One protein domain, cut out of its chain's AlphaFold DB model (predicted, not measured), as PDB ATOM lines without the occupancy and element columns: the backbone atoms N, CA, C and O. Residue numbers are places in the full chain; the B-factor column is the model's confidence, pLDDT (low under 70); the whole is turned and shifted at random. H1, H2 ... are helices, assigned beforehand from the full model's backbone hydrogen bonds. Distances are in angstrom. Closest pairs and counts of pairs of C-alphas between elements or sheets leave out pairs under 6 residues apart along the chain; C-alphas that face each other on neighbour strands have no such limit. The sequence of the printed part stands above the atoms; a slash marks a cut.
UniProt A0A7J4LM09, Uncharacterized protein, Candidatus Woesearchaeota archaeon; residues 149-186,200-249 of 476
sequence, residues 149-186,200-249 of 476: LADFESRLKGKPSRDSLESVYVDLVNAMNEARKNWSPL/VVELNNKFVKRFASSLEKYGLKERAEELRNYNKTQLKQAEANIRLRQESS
ATOM      1  N   LEU A 149     194.427 192.429 177.782       51.94
ATOM      2  CA  LEU A 149     193.155 192.983 178.299       51.94
ATOM      3  C   LEU A 149     193.103 194.523 178.228       51.94
ATOM      4  O   LEU A 149     192.072 195.086 177.880       51.94
ATOM      5  N   ALA A 150     194.233 195.195 178.465       62.97
ATOM      6  CA  ALA A 150     194.362 196.645 178.326       62.97
ATOM      7  C   ALA A 150     194.131 197.141 176.884       62.97
ATOM      8  O   ALA A 150     193.581 198.220 176.680       62.97
ATOM      9  N   ASP A 151     194.517 196.350 175.882       67.81
ATOM     10  CA  ASP A 151     194.262 196.627 174.465       67.81
ATOM     11  C   ASP A 151     192.798 196.354 174.083       67.81
ATOM     12  O   ASP A 151     192.196 197.077 173.296       67.81
ATOM     13  N   PHE A 152     192.183 195.336 174.682       64.50
ATOM     14  CA  PHE A 152     190.752 195.088 174.523       64.50
ATOM     15  C   PHE A 152     189.911 196.223 175.128       64.50
ATOM     16  O   PHE A 152     188.988 196.738 174.496       64.50
ATOM     17  N   GLU A 153     190.254 196.660 176.340       65.12
ATOM     18  CA  GLU A 153     189.596 197.777 177.015       65.12
ATOM     19  C   GLU A 153     189.832 199.109 176.304       65.12
ATOM     20  O   GLU A 153     188.902 199.910 176.198       65.12
ATOM     21  N   SER A 154     191.036 199.359 175.783       74.25
ATOM     22  CA  SER A 154     191.324 200.584 175.028       74.25
ATOM     23  C   SER A 154     190.501 200.660 173.738       74.25
ATOM     24  O   SER A 154     189.988 201.729 173.413       74.25
ATOM     25  N   ARG A 155     190.281 199.524 173.057       74.88
ATOM     26  CA  ARG A 155     189.426 199.419 171.862       74.88
ATOM     27  C   ARG A 155     187.937 199.627 172.156       74.88
ATOM     28  O   ARG A 155     187.198 200.041 171.260       74.88
ATOM     29  N   LEU A 156     187.499 199.364 173.388       72.50
ATOM     30  CA  LEU A 156     186.110 199.541 173.832       72.50
ATOM     31  C   LEU A 156     185.856 200.853 174.595       72.50
ATOM     32  O   LEU A 156     184.697 201.244 174.747       72.50
ATOM     33  N   LYS A 157     186.899 201.553 175.064       75.94
ATOM     34  CA  LYS A 157     186.775 202.849 175.747       75.94
ATOM     35  C   LYS A 157     186.255 203.929 174.787       75.94
ATOM     36  O   LYS A 157     186.788 204.138 173.702       75.94
ATOM     37  N   GLY A 158     185.235 204.675 175.219       79.94
ATOM     38  CA  GLY A 158     184.631 205.770 174.448       79.94
ATOM     39  C   GLY A 158     183.477 205.325 173.540       79.94
ATOM     40  O   GLY A 158     182.727 204.414 173.882       79.94
ATOM     41  N   LYS A 159     183.281 206.001 172.398       79.38
ATOM     42  CA  LYS A 159     182.385 205.520 171.330       79.38
ATOM     43  C   LYS A 159     183.213 204.616 170.412       79.38
ATOM     44  O   LYS A 159     183.955 205.163 169.597       79.38
ATOM     45  N   PRO A 160     183.114 203.280 170.526       80.19
ATOM     46  CA  PRO A 160     183.919 202.392 169.702       80.19
ATOM     47  C   PRO A 160     183.565 202.600 168.227       80.19
ATOM     48  O   PRO A 160     182.405 202.865 167.892       80.19
ATOM     49  N   SER A 161     184.567 202.533 167.354       86.75
ATOM     50  CA  SER A 161     184.353 202.545 165.908       86.75
ATOM     51  C   SER A 161     183.850 201.177 165.442       86.75
ATOM     52  O   SER A 161     183.937 200.180 166.165       86.75
ATOM     53  N   ARG A 162     183.334 201.120 164.210       84.06
ATOM     54  CA  ARG A 162     182.970 199.853 163.564       84.06
ATOM     55  C   ARG A 162     184.165 198.891 163.520       84.06
ATOM     56  O   ARG A 162     184.020 197.745 163.931       84.06
ATOM     57  N   ASP A 163     185.333 199.386 163.117       83.31
ATOM     58  CA  ASP A 163     186.551 198.580 162.964       83.31
ATOM     59  C   ASP A 163     187.060 198.044 164.311       83.31
ATOM     60  O   ASP A 163     187.473 196.888 164.402       83.31
ATOM     61  N   SER A 164     186.962 198.839 165.387       77.75
ATOM     62  CA  SER A 164     187.314 198.381 166.738       77.75
ATOM     63  C   SER A 164     186.394 197.257 167.216       77.75
ATOM     64  O   SER A 164     186.872 196.281 167.789       77.75
ATOM     65  N   LEU A 165     185.082 197.362 166.965       72.94
ATOM     66  CA  LEU A 165     184.121 196.311 167.323       72.94
ATOM     67  C   LEU A 165     184.347 195.027 166.518       72.94
ATOM     68  O   LEU A 165     184.241 193.936 167.073       72.94
ATOM     69  N   GLU A 166     184.672 195.152 165.233       76.81
ATOM     70  CA  GLU A 166     184.958 194.013 164.362       76.81
ATOM     71  C   GLU A 166     186.260 193.306 164.762       76.81
ATOM     72  O   GLU A 166     186.280 192.084 164.898       76.81
ATOM     73  N   SER A 167     187.317 194.062 165.065       81.19
ATOM     74  CA  SER A 167     188.572 193.518 165.595       81.19
ATOM     75  C   SER A 167     188.365 192.777 166.922       81.19
ATOM     76  O   SER A 167     188.838 191.653 167.086       81.19
ATOM     77  N   VAL A 168     187.597 193.364 167.845       76.88
ATOM     78  CA  VAL A 168     187.238 192.733 169.123       76.88
ATOM     79  C   VAL A 168     186.431 191.447 168.912       76.88
ATOM     80  O   VAL A 168     186.668 190.450 169.593       76.88
ATOM     81  N   TYR A 169     185.495 191.445 167.960       77.56
ATOM     82  CA  TYR A 169     184.725 190.255 167.604       77.56
ATOM     83  C   TYR A 169     185.627 189.127 167.084       77.56
ATOM     84  O   TYR A 169     185.505 187.992 167.544       77.56
ATOM     85  N   VAL A 170     186.554 189.432 166.172       78.75
ATOM     86  CA  VAL A 170     187.492 188.446 165.610       78.75
ATOM     87  C   VAL A 170     188.384 187.849 166.698       78.75
ATOM     88  O   VAL A 170     188.520 186.628 166.765       78.75
ATOM     89  N   ASP A 171     188.937 188.678 167.587       78.88
ATOM     90  CA  ASP A 171     189.770 188.207 168.700       78.88
ATOM     91  C   ASP A 171     188.986 187.299 169.653       78.88
ATOM     92  O   ASP A 171     189.486 186.250 170.064       78.88
ATOM     93  N   LEU A 172     187.739 187.669 169.964       72.88
ATOM     94  CA  LEU A 172     186.855 186.867 170.801       72.88
ATOM     95  C   LEU A 172     186.577 185.505 170.154       72.88
ATOM     96  O   LEU A 172     186.801 184.475 170.782       72.88
ATOM     97  N   VAL A 173     186.137 185.483 168.894       71.94
ATOM     98  CA  VAL A 173     185.831 184.239 168.170       71.94
ATOM     99  C   VAL A 173     187.071 183.356 168.029       71.94
ATOM    100  O   VAL A 173     186.983 182.144 168.217       71.94
ATOM    101  N   ASN A 174     188.238 183.939 167.757       75.19
ATOM    102  CA  ASN A 174     189.494 183.195 167.681       75.19
ATOM    103  C   ASN A 174     189.876 182.583 169.029       75.19
ATOM    104  O   ASN A 174     190.180 181.393 169.076       75.19
ATOM    105  N   ALA A 175     189.790 183.344 170.125       69.62
ATOM    106  CA  ALA A 175     190.044 182.823 171.467       69.62
ATOM    107  C   ALA A 175     189.088 181.670 171.818       69.62
ATOM    108  O   ALA A 175     189.508 180.656 172.376       69.62
ATOM    109  N   MET A 176     187.812 181.783 171.436       65.75
ATOM    110  CA  MET A 176     186.830 180.713 171.626       65.75
ATOM    111  C   MET A 176     187.129 179.473 170.776       65.75
ATOM    112  O   MET A 176     186.992 178.349 171.256       65.75
ATOM    113  N   ASN A 177     187.549 179.658 169.523       68.62
ATOM    114  CA  ASN A 177     187.915 178.562 168.630       68.62
ATOM    115  C   ASN A 177     189.196 177.849 169.086       68.62
ATOM    116  O   ASN A 177     189.271 176.626 168.988       68.62
ATOM    117  N   GLU A 178     190.192 178.575 169.597       65.44
ATOM    118  CA  GLU A 178     191.396 177.964 170.171       65.44
ATOM    119  C   GLU A 178     191.093 177.198 171.458       65.44
ATOM    120  O   GLU A 178     191.542 176.060 171.602       65.44
ATOM    121  N   ALA A 179     190.266 177.760 172.348       60.97
ATOM    122  CA  ALA A 179     189.792 177.045 173.531       60.97
ATOM    123  C   ALA A 179     189.085 175.733 173.149       60.97
ATOM    124  O   ALA A 179     189.281 174.717 173.802       60.97
ATOM    125  N   ARG A 180     188.331 175.721 172.042       60.72
ATOM    126  CA  ARG A 180     187.675 174.514 171.523       60.72
ATOM    127  C   ARG A 180     188.658 173.476 170.974       60.72
ATOM    128  O   ARG A 180     188.483 172.289 171.227       60.72
ATOM    129  N   LYS A 181     189.662 173.901 170.196       61.34
ATOM    130  CA  LYS A 181     190.645 172.997 169.564       61.34
ATOM    131  C   LYS A 181     191.498 172.255 170.586       61.34
ATOM    132  O   LYS A 181     191.805 171.089 170.378       61.34
ATOM    133  N   ASN A 182     191.843 172.917 171.684       52.78
ATOM    134  CA  ASN A 182     192.722 172.354 172.705       52.78
ATOM    135  C   ASN A 182     191.994 171.441 173.715       52.78
ATOM    136  O   ASN A 182     192.623 170.984 174.661       52.78
ATOM    137  N   TRP A 183     190.687 171.198 173.549       52.06
ATOM    138  CA  TRP A 183     189.844 170.495 174.530       52.06
ATOM    139  C   TRP A 183     188.956 169.421 173.883       52.06
ATOM    140  O   TRP A 183     187.774 169.290 174.207       52.06
ATOM    141  N   SER A 184     189.516 168.643 172.950       40.16
ATOM    142  CA  SER A 184     188.857 167.426 172.463       40.16
ATOM    143  C   SER A 184     188.742 166.406 173.608       40.16
ATOM    144  O   SER A 184     189.772 165.979 174.126       40.16
ATOM    145  N   PRO A 185     187.531 165.957 173.993       40.62
ATOM    146  CA  PRO A 185     187.348 164.952 175.046       40.62
ATOM    147  C   PRO A 185     187.911 163.566 174.694       40.62
ATOM    148  O   PRO A 185     187.942 162.689 175.546       40.62
ATOM    149  N   LEU A 186     188.308 163.347 173.436       31.92
ATOM    150  CA  LEU A 186     188.668 162.031 172.899       31.92
ATOM    151  C   LEU A 186     190.146 161.648 173.073       31.92
ATOM    152  O   LEU A 186     190.495 160.513 172.769       31.92
ATOM    153  N   VAL A 200     183.053 174.902 180.305       45.03
ATOM    154  CA  VAL A 200     182.215 175.494 179.271       45.03
ATOM    155  C   VAL A 200     182.617 176.963 179.246       45.03
ATOM    156  O   VAL A 200     182.379 177.688 180.212       45.03
ATOM    157  N   VAL A 201     183.264 177.409 178.167       51.25
ATOM    158  CA  VAL A 201     183.417 178.842 177.895       51.25
ATOM    159  C   VAL A 201     182.036 179.360 177.500       51.25
ATOM    160  O   VAL A 201     181.743 179.632 176.336       51.25
ATOM    161  N   GLU A 202     181.139 179.409 178.479       55.69
ATOM    162  CA  GLU A 202     179.833 180.005 178.323       55.69
ATOM    163  C   GLU A 202     180.070 181.509 178.323       55.69
ATOM    164  O   GLU A 202     180.352 182.129 179.353       55.69
ATOM    165  N   LEU A 203     179.995 182.120 177.140       62.31
ATOM    166  CA  LEU A 203     179.857 183.562 177.116       62.31
ATOM    167  C   LEU A 203     178.531 183.874 177.787       62.31
ATOM    168  O   LEU A 203     177.469 183.477 177.309       62.31
ATOM    169  N   ASN A 204     178.610 184.611 178.892       72.50
ATOM    170  CA  ASN A 204     177.442 185.071 179.616       72.50
ATOM    171  C   ASN A 204     176.394 185.593 178.617       72.50
ATOM    172  O   ASN A 204     176.655 186.526 177.854       72.50
ATOM    173  N   ASN A 205     175.200 185.000 178.615       75.12
ATOM    174  CA  ASN A 205     174.172 185.305 177.617       75.12
ATOM    175  C   ASN A 205     173.796 186.807 177.608       75.12
ATOM    176  O   ASN A 205     173.455 187.375 176.571       75.12
ATOM    177  N   LYS A 206     173.923 187.498 178.751       75.56
ATOM    178  CA  LYS A 206     173.746 188.955 178.861       75.56
ATOM    179  C   LYS A 206     174.854 189.719 178.134       75.56
ATOM    180  O   LYS A 206     174.556 190.716 177.478       75.56
ATOM    181  N   PHE A 207     176.103 189.260 178.226       80.69
ATOM    182  CA  PHE A 207     177.221 189.811 177.458       80.69
ATOM    183  C   PHE A 207     177.006 189.597 175.958       80.69
ATOM    184  O   PHE A 207     177.026 190.573 175.213       80.69
ATOM    185  N   VAL A 208     176.694 188.368 175.532       80.12
ATOM    186  CA  VAL A 208     176.424 188.031 174.121       80.12
ATOM    187  C   VAL A 208     175.330 188.919 173.544       80.12
ATOM    188  O   VAL A 208     175.519 189.522 172.492       80.12
ATOM    189  N   LYS A 209     174.204 189.068 174.255       80.31
ATOM    190  CA  LYS A 209     173.101 189.942 173.831       80.31
ATOM    191  C   LYS A 209     173.544 191.396 173.697       80.31
ATOM    192  O   LYS A 209     173.287 192.006 172.665       80.31
ATOM    193  N   ARG A 210     174.232 191.945 174.706       82.81
ATOM    194  CA  ARG A 210     174.720 193.335 174.684       82.81
ATOM    195  C   ARG A 210     175.717 193.572 173.552       82.81
ATOM    196  O   ARG A 210     175.597 194.568 172.847       82.81
ATOM    197  N   PHE A 211     176.666 192.660 173.361       83.06
ATOM    198  CA  PHE A 211     177.686 192.792 172.330       83.06
ATOM    199  C   PHE A 211     177.091 192.626 170.927       83.06
ATOM    200  O   PHE A 211     177.352 193.455 170.061       83.06
ATOM    201  N   ALA A 212     176.189 191.663 170.726       85.50
ATOM    202  CA  ALA A 212     175.429 191.524 169.483       85.50
ATOM    203  C   ALA A 212     174.604 192.785 169.162       85.50
ATOM    204  O   ALA A 212     174.644 193.268 168.034       85.50
ATOM    205  N   SER A 213     173.912 193.376 170.144       87.31
ATOM    206  CA  SER A 213     173.181 194.638 169.944       87.31
ATOM    207  C   SER A 213     174.105 195.807 169.586       87.31
ATOM    208  O   SER A 213     173.747 196.643 168.755       87.31
ATOM    209  N   SER A 214     175.304 195.863 170.173       83.56
ATOM    210  CA  SER A 214     176.337 196.817 169.760       83.56
ATOM    211  C   SER A 214     176.759 196.583 168.310       83.56
ATOM    212  O   SER A 214     176.757 197.529 167.536       83.56
ATOM    213  N   LEU A 215     177.038 195.348 167.895       83.06
ATOM    214  CA  LEU A 215     177.390 195.031 166.504       83.06
ATOM    215  C   LEU A 215     176.289 195.479 165.521       83.06
ATOM    216  O   LEU A 215     176.573 196.168 164.539       83.06
ATOM    217  N   GLU A 216     175.018 195.200 165.820       91.12
ATOM    218  CA  GLU A 216     173.881 195.624 164.986       91.12
ATOM    219  C   GLU A 216     173.771 197.142 164.849       91.12
ATOM    220  O   GLU A 216     173.553 197.643 163.743       91.12
ATOM    221  N   LYS A 217     173.954 197.877 165.954       90.69
ATOM    222  CA  LYS A 217     173.904 199.346 165.969       90.69
ATOM    223  C   LYS A 217     174.927 199.971 165.016       90.69
ATOM    224  O   LYS A 217     174.682 201.054 164.491       90.69
ATOM    225  N   TYR A 218     176.043 199.288 164.775       91.44
ATOM    226  CA  TYR A 218     177.113 199.727 163.879       91.44
ATOM    227  C   TYR A 218     177.048 199.076 162.486       91.44
ATOM    228  O   TYR A 218     177.995 199.170 161.705       91.44
ATOM    229  N   GLY A 219     175.922 198.441 162.142       91.12
ATOM    230  CA  GLY A 219     175.689 197.846 160.826       91.12
ATOM    231  C   GLY A 219     176.319 196.464 160.626       91.12
ATOM    232  O   GLY A 219     176.304 195.959 159.508       91.12
ATOM    233  N   LEU A 220     176.830 195.827 161.684       91.00
ATOM    234  CA  LEU A 220     177.437 194.489 161.659       91.00
ATOM    235  C   LEU A 220     176.403 193.402 162.006       91.00
ATOM    236  O   LEU A 220     176.605 192.589 162.909       91.00
ATOM    237  N   LYS A 221     175.262 193.399 161.303       92.88
ATOM    238  CA  LYS A 221     174.138 192.484 161.590       92.88
ATOM    239  C   LYS A 221     174.517 191.008 161.446       92.88
ATOM    240  O   LYS A 221     174.136 190.205 162.288       92.88
ATOM    241  N   GLU A 222     175.288 190.667 160.416       91.38
ATOM    242  CA  GLU A 222     175.735 189.290 160.168       91.38
ATOM    243  C   GLU A 222     176.611 188.770 161.317       91.38
ATOM    244  O   GLU A 222     176.322 187.718 161.875       91.38
ATOM    245  N   ARG A 223     177.584 189.565 161.784       85.00
ATOM    246  CA  ARG A 223     178.447 189.212 162.927       85.00
ATOM    247  C   ARG A 223     177.680 189.069 164.238       85.00
ATOM    248  O   ARG A 223     177.974 188.187 165.043       85.00
ATOM    249  N   ALA A 224     176.691 189.934 164.466       86.12
ATOM    250  CA  ALA A 224     175.816 189.833 165.629       86.12
ATOM    251  C   ALA A 224     175.040 188.507 165.637       86.12
ATOM    252  O   ALA A 224     174.916 187.864 166.681       86.12
ATOM    253  N   GLU A 225     174.549 188.091 164.470       91.50
ATOM    254  CA  GLU A 225     173.823 186.838 164.301       91.50
ATOM    255  C   GLU A 225     174.746 185.618 164.408       91.50
ATOM    256  O   GLU A 225     174.423 184.662 165.112       91.50
ATOM    257  N   GLU A 226     175.943 185.675 163.816       88.19
ATOM    258  CA  GLU A 226     176.994 184.671 164.006       88.19
ATOM    259  C   GLU A 226     177.334 184.488 165.492       88.19
ATOM    260  O   GLU A 226     177.396 183.357 165.965       88.19
ATOM    261  N   LEU A 227     177.486 185.577 166.260       83.81
ATOM    262  CA  LEU A 227     177.769 185.510 167.698       83.81
ATOM    263  C   LEU A 227     176.653 184.793 168.476       83.81
ATOM    264  O   LEU A 227     176.923 183.953 169.338       83.81
ATOM    265  N   ARG A 228     175.389 185.117 168.173       87.38
ATOM    266  CA  ARG A 228     174.223 184.470 168.796       87.38
ATOM    267  C   ARG A 228     174.172 182.985 168.459       87.38
ATOM    268  O   ARG A 228     173.966 182.164 169.355       87.38
ATOM    269  N   ASN A 229     174.390 182.639 167.192       86.19
ATOM    270  CA  ASN A 229     174.387 181.256 166.720       86.19
ATOM    271  C   ASN A 229     175.557 180.452 167.289       86.19
ATOM    272  O   ASN A 229     175.372 179.294 167.675       86.19
ATOM    273  N   TYR A 230     176.728 181.074 167.428       79.38
ATOM    274  CA  TYR A 230     177.885 180.475 168.080       79.38
ATOM    275  C   TYR A 230     177.560 180.139 169.538       79.38
ATOM    276  O   TYR A 230     177.711 178.988 169.948       79.38
ATOM    277  N   ASN A 231     177.019 181.099 170.300       79.00
ATOM    278  CA  ASN A 231     176.643 180.872 171.698       79.00
ATOM    279  C   ASN A 231     175.583 179.768 171.840       79.00
ATOM    280  O   ASN A 231     175.700 178.888 172.687       79.00
ATOM    281  N   LYS A 232     174.578 179.761 170.957       82.19
ATOM    282  CA  LYS A 232     173.547 178.713 170.912       82.19
ATOM    283  C   LYS A 232     174.140 177.329 170.624       82.19
ATOM    284  O   LYS A 232     173.688 176.343 171.196       82.19
ATOM    285  N   THR A 233     175.133 177.245 169.741       77.12
ATOM    286  CA  THR A 233     175.810 175.981 169.410       77.12
ATOM    287  C   THR A 233     176.665 175.484 170.572       77.12
ATOM    288  O   THR A 233     176.617 174.297 170.880       77.12
ATOM    289  N   GLN A 234     177.385 176.379 171.256       73.94
ATOM    290  CA  GLN A 234     178.161 176.023 172.449       73.94
ATOM    291  C   GLN A 234     177.267 175.522 173.580       73.94
ATOM    292  O   GLN A 234     177.568 174.494 174.172       73.94
ATOM    293  N   LEU A 235     176.134 176.189 173.820       73.00
ATOM    294  CA  LEU A 235     175.143 175.735 174.797       73.00
ATOM    295  C   LEU A 235     174.648 174.323 174.476       73.00
ATOM    296  O   LEU A 235     174.681 173.459 175.342       73.00
ATOM    297  N   LYS A 236     174.294 174.049 173.215       77.62
ATOM    298  CA  LYS A 236     173.901 172.696 172.790       77.62
ATOM    299  C   LYS A 236     175.008 171.659 172.991       77.62
ATOM    300  O   LYS A 236     174.719 170.529 173.367       77.62
ATOM    301  N   GLN A 237     176.261 172.013 172.703       70.62
ATOM    302  CA  GLN A 237     177.392 171.101 172.873       70.62
ATOM    303  C   GLN A 237     177.667 170.828 174.361       70.62
ATOM    304  O   GLN A 237     177.887 169.681 174.736       70.62
ATOM    305  N   ALA A 238     177.580 171.853 175.211       69.81
ATOM    306  CA  ALA A 238     177.669 171.707 176.659       69.81
ATOM    307  C   ALA A 238     176.534 170.831 177.204       69.81
ATOM    308  O   ALA A 238     176.791 169.898 177.958       69.81
ATOM    309  N   GLU A 239     175.294 171.061 176.770       73.69
ATOM    310  CA  GLU A 239     174.148 170.217 177.123       73.69
ATOM    311  C   GLU A 239     174.380 168.755 176.718       73.69
ATOM    312  O   GLU A 239     174.133 167.859 177.519       73.69
ATOM    313  N   ALA A 240     174.902 168.499 175.514       72.94
ATOM    314  CA  ALA A 240     175.218 167.146 175.056       72.94
ATOM    315  C   ALA A 240     176.314 166.474 175.901       72.94
ATOM    316  O   ALA A 240     176.163 165.315 176.277       72.94
ATOM    317  N   ASN A 241     177.382 167.195 176.252       67.81
ATOM    318  CA  ASN A 241     178.443 166.670 177.117       67.81
ATOM    319  C   ASN A 241     177.933 166.360 178.528       67.81
ATOM    320  O   ASN A 241     178.266 165.321 179.094       67.81
ATOM    321  N   ILE A 242     177.094 167.238 179.085       70.75
ATOM    322  CA  ILE A 242     176.478 167.024 180.396       70.75
ATOM    323  C   ILE A 242     175.600 165.761 180.365       70.75
ATOM    324  O   ILE A 242     175.692 164.951 181.285       70.75
ATOM    325  N   ARG A 243     174.817 165.545 179.295       74.25
ATOM    326  CA  ARG A 243     174.027 164.312 179.105       74.25
ATOM    327  C   ARG A 243     174.905 163.072 179.025       74.25
ATOM    328  O   ARG A 243     174.672 162.121 179.760       74.25
ATOM    329  N   LEU A 244     175.957 163.110 178.205       67.06
ATOM    330  CA  LEU A 244     176.897 161.997 178.080       67.06
ATOM    331  C   LEU A 244     177.525 161.634 179.428       67.06
ATOM    332  O   LEU A 244     177.612 160.456 179.751       67.06
ATOM    333  N   ARG A 245     177.913 162.614 180.253       67.31
ATOM    334  CA  ARG A 245     178.442 162.357 181.607       67.31
ATOM    335  C   ARG A 245     177.402 161.736 182.534       67.31
ATOM    336  O   ARG A 245     177.741 160.864 183.324       67.31
ATOM    337  N   GLN A 246     176.144 162.160 182.445       68.44
ATOM    338  CA  GLN A 246     175.074 161.533 183.223       68.44
ATOM    339  C   GLN A 246     174.843 160.080 182.832       68.44
ATOM    340  O   GLN A 246     174.579 159.254 183.701       68.44
ATOM    341  N   GLU A 247     174.951 159.784 181.540       75.06
ATOM    342  CA  GLU A 247     174.770 158.443 180.995       75.06
ATOM    343  C   GLU A 247     175.986 157.536 181.240       75.06
ATOM    344  O   GLU A 247     175.815 156.328 181.363       75.06
ATOM    345  N   SER A 248     177.199 158.099 181.327       70.56
ATOM    346  CA  SER A 248     178.459 157.336 181.383       70.56
ATOM    347  C   SER A 248     179.150 157.293 182.745       70.56
ATOM    348  O   SER A 248     180.013 156.442 182.938       70.56
ATOM    349  N   SER A 249     178.823 158.184 183.686       73.88
ATOM    350  CA  SER A 249     179.488 158.194 184.992       73.88
ATOM    351  C   SER A 249     178.899 157.134 185.916       73.88
ATOM    352  O   SER A 249     177.694 157.121 186.154       73.88
TER     353      SER A 249
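What this domain is: This is residues 149 to 186 and 200 to 249 of the 476 residues of an uncharacterized protein of Candidatus Woesearchaeota archaeon (UniProt A0A7J4LM09). Two helical hairpins, each with a shorter and a longer helix, meet near their turns: H1 with H2, and H3 with H4. The long helices H2 and H4 run the same way with a loose gap between them, H3 folds back along the first part of H4, and the far end of H4, residues 242 to 248, sticks out alone. The printed part has 88 residues with four named helices, H1, H2, H3 and H4 in that order, and no named strand; the class is all helix. The whole is loose, with a radius of gyration of the C-alphas of 15.2 A, and its outline is a rod spanning 49 by 23 by 18 A.

Where its parts are: H1 is residues 149 to 156, beginning at C-alpha 149 at (193.155, 192.983, 178.299), and is 10.6 A long. H2 is residues 162 to 181, 28.6 A from first to last C-alpha, and begins at (182.970, 199.853, 163.564). H3 is residues 205 to 217 and is 18.2 A long. H4, the longest helix, is residues 221 to 248; it measures 40.6 A and ends at C-alpha 248 at (178.459, 157.336, 181.383).

How they stand to each other: H2, H3 and H4 form an up-and-down bundle, each running against the one before it in the chain. H1 and H2 are a hairpin and touch at a steep tilt of 38 degrees, opposite ways; H2 touches H1 with residues 164 to 168 alone, and the closest C-alphas, of Arg 155 and Ser 164, are 5.6 A apart. H2 and H3 only just touch, with 3 pairs of C-alphas within 8 A, through residues 162 to 166 of H2 and residue 215 of H3; the closest C-alphas, of Leu 165 and Leu 215, are 6.9 A apart. They run opposite ways at a steep tilt of 36 degrees, only just past shallow. H3 and H4 are a hairpin and touch at a shallow tilt of 18 degrees, opposite ways, H4 with residues 221 to 231 alone; the closest C-alphas, of Ala 212 and Ala 224, are 4.2 A apart. Of these 3 touching pairs 1 is at a shallow tilt, and the helix packing is mostly crossed, but only just. H2 and H4 are close but not clearly touching, with the closest C-alphas, of Tyr 169 and Arg 223, 7.9 A apart; they run the same way at a shallow tilt of 19 degrees. H1 is apart from H3 and from H4. In H1, H2, H3 and H4 every O i to N i+4 pair is within hydrogen-bond range.

The domain as a whole: The two C-alphas farthest apart, of Lys 159 and Ser 248, are 49.4 A apart. Residues 242 to 249, of which 242 to 248 belong to H4, stand free; the body without them spans 43 by 24 by 18 A. Residues 187 to 199 are not printed, and the gap from C-alpha 186 to C-alpha 200 in the link across the cut, H2 to H3, is 16.2 A. The links H1 to H2 and H3 to H4 are tight. The mean pLDDT of the printed part is 74.0; residues 149 to 153, 175 to 186, 200 to 203, 238, 241 and 244 to 246 are under 70.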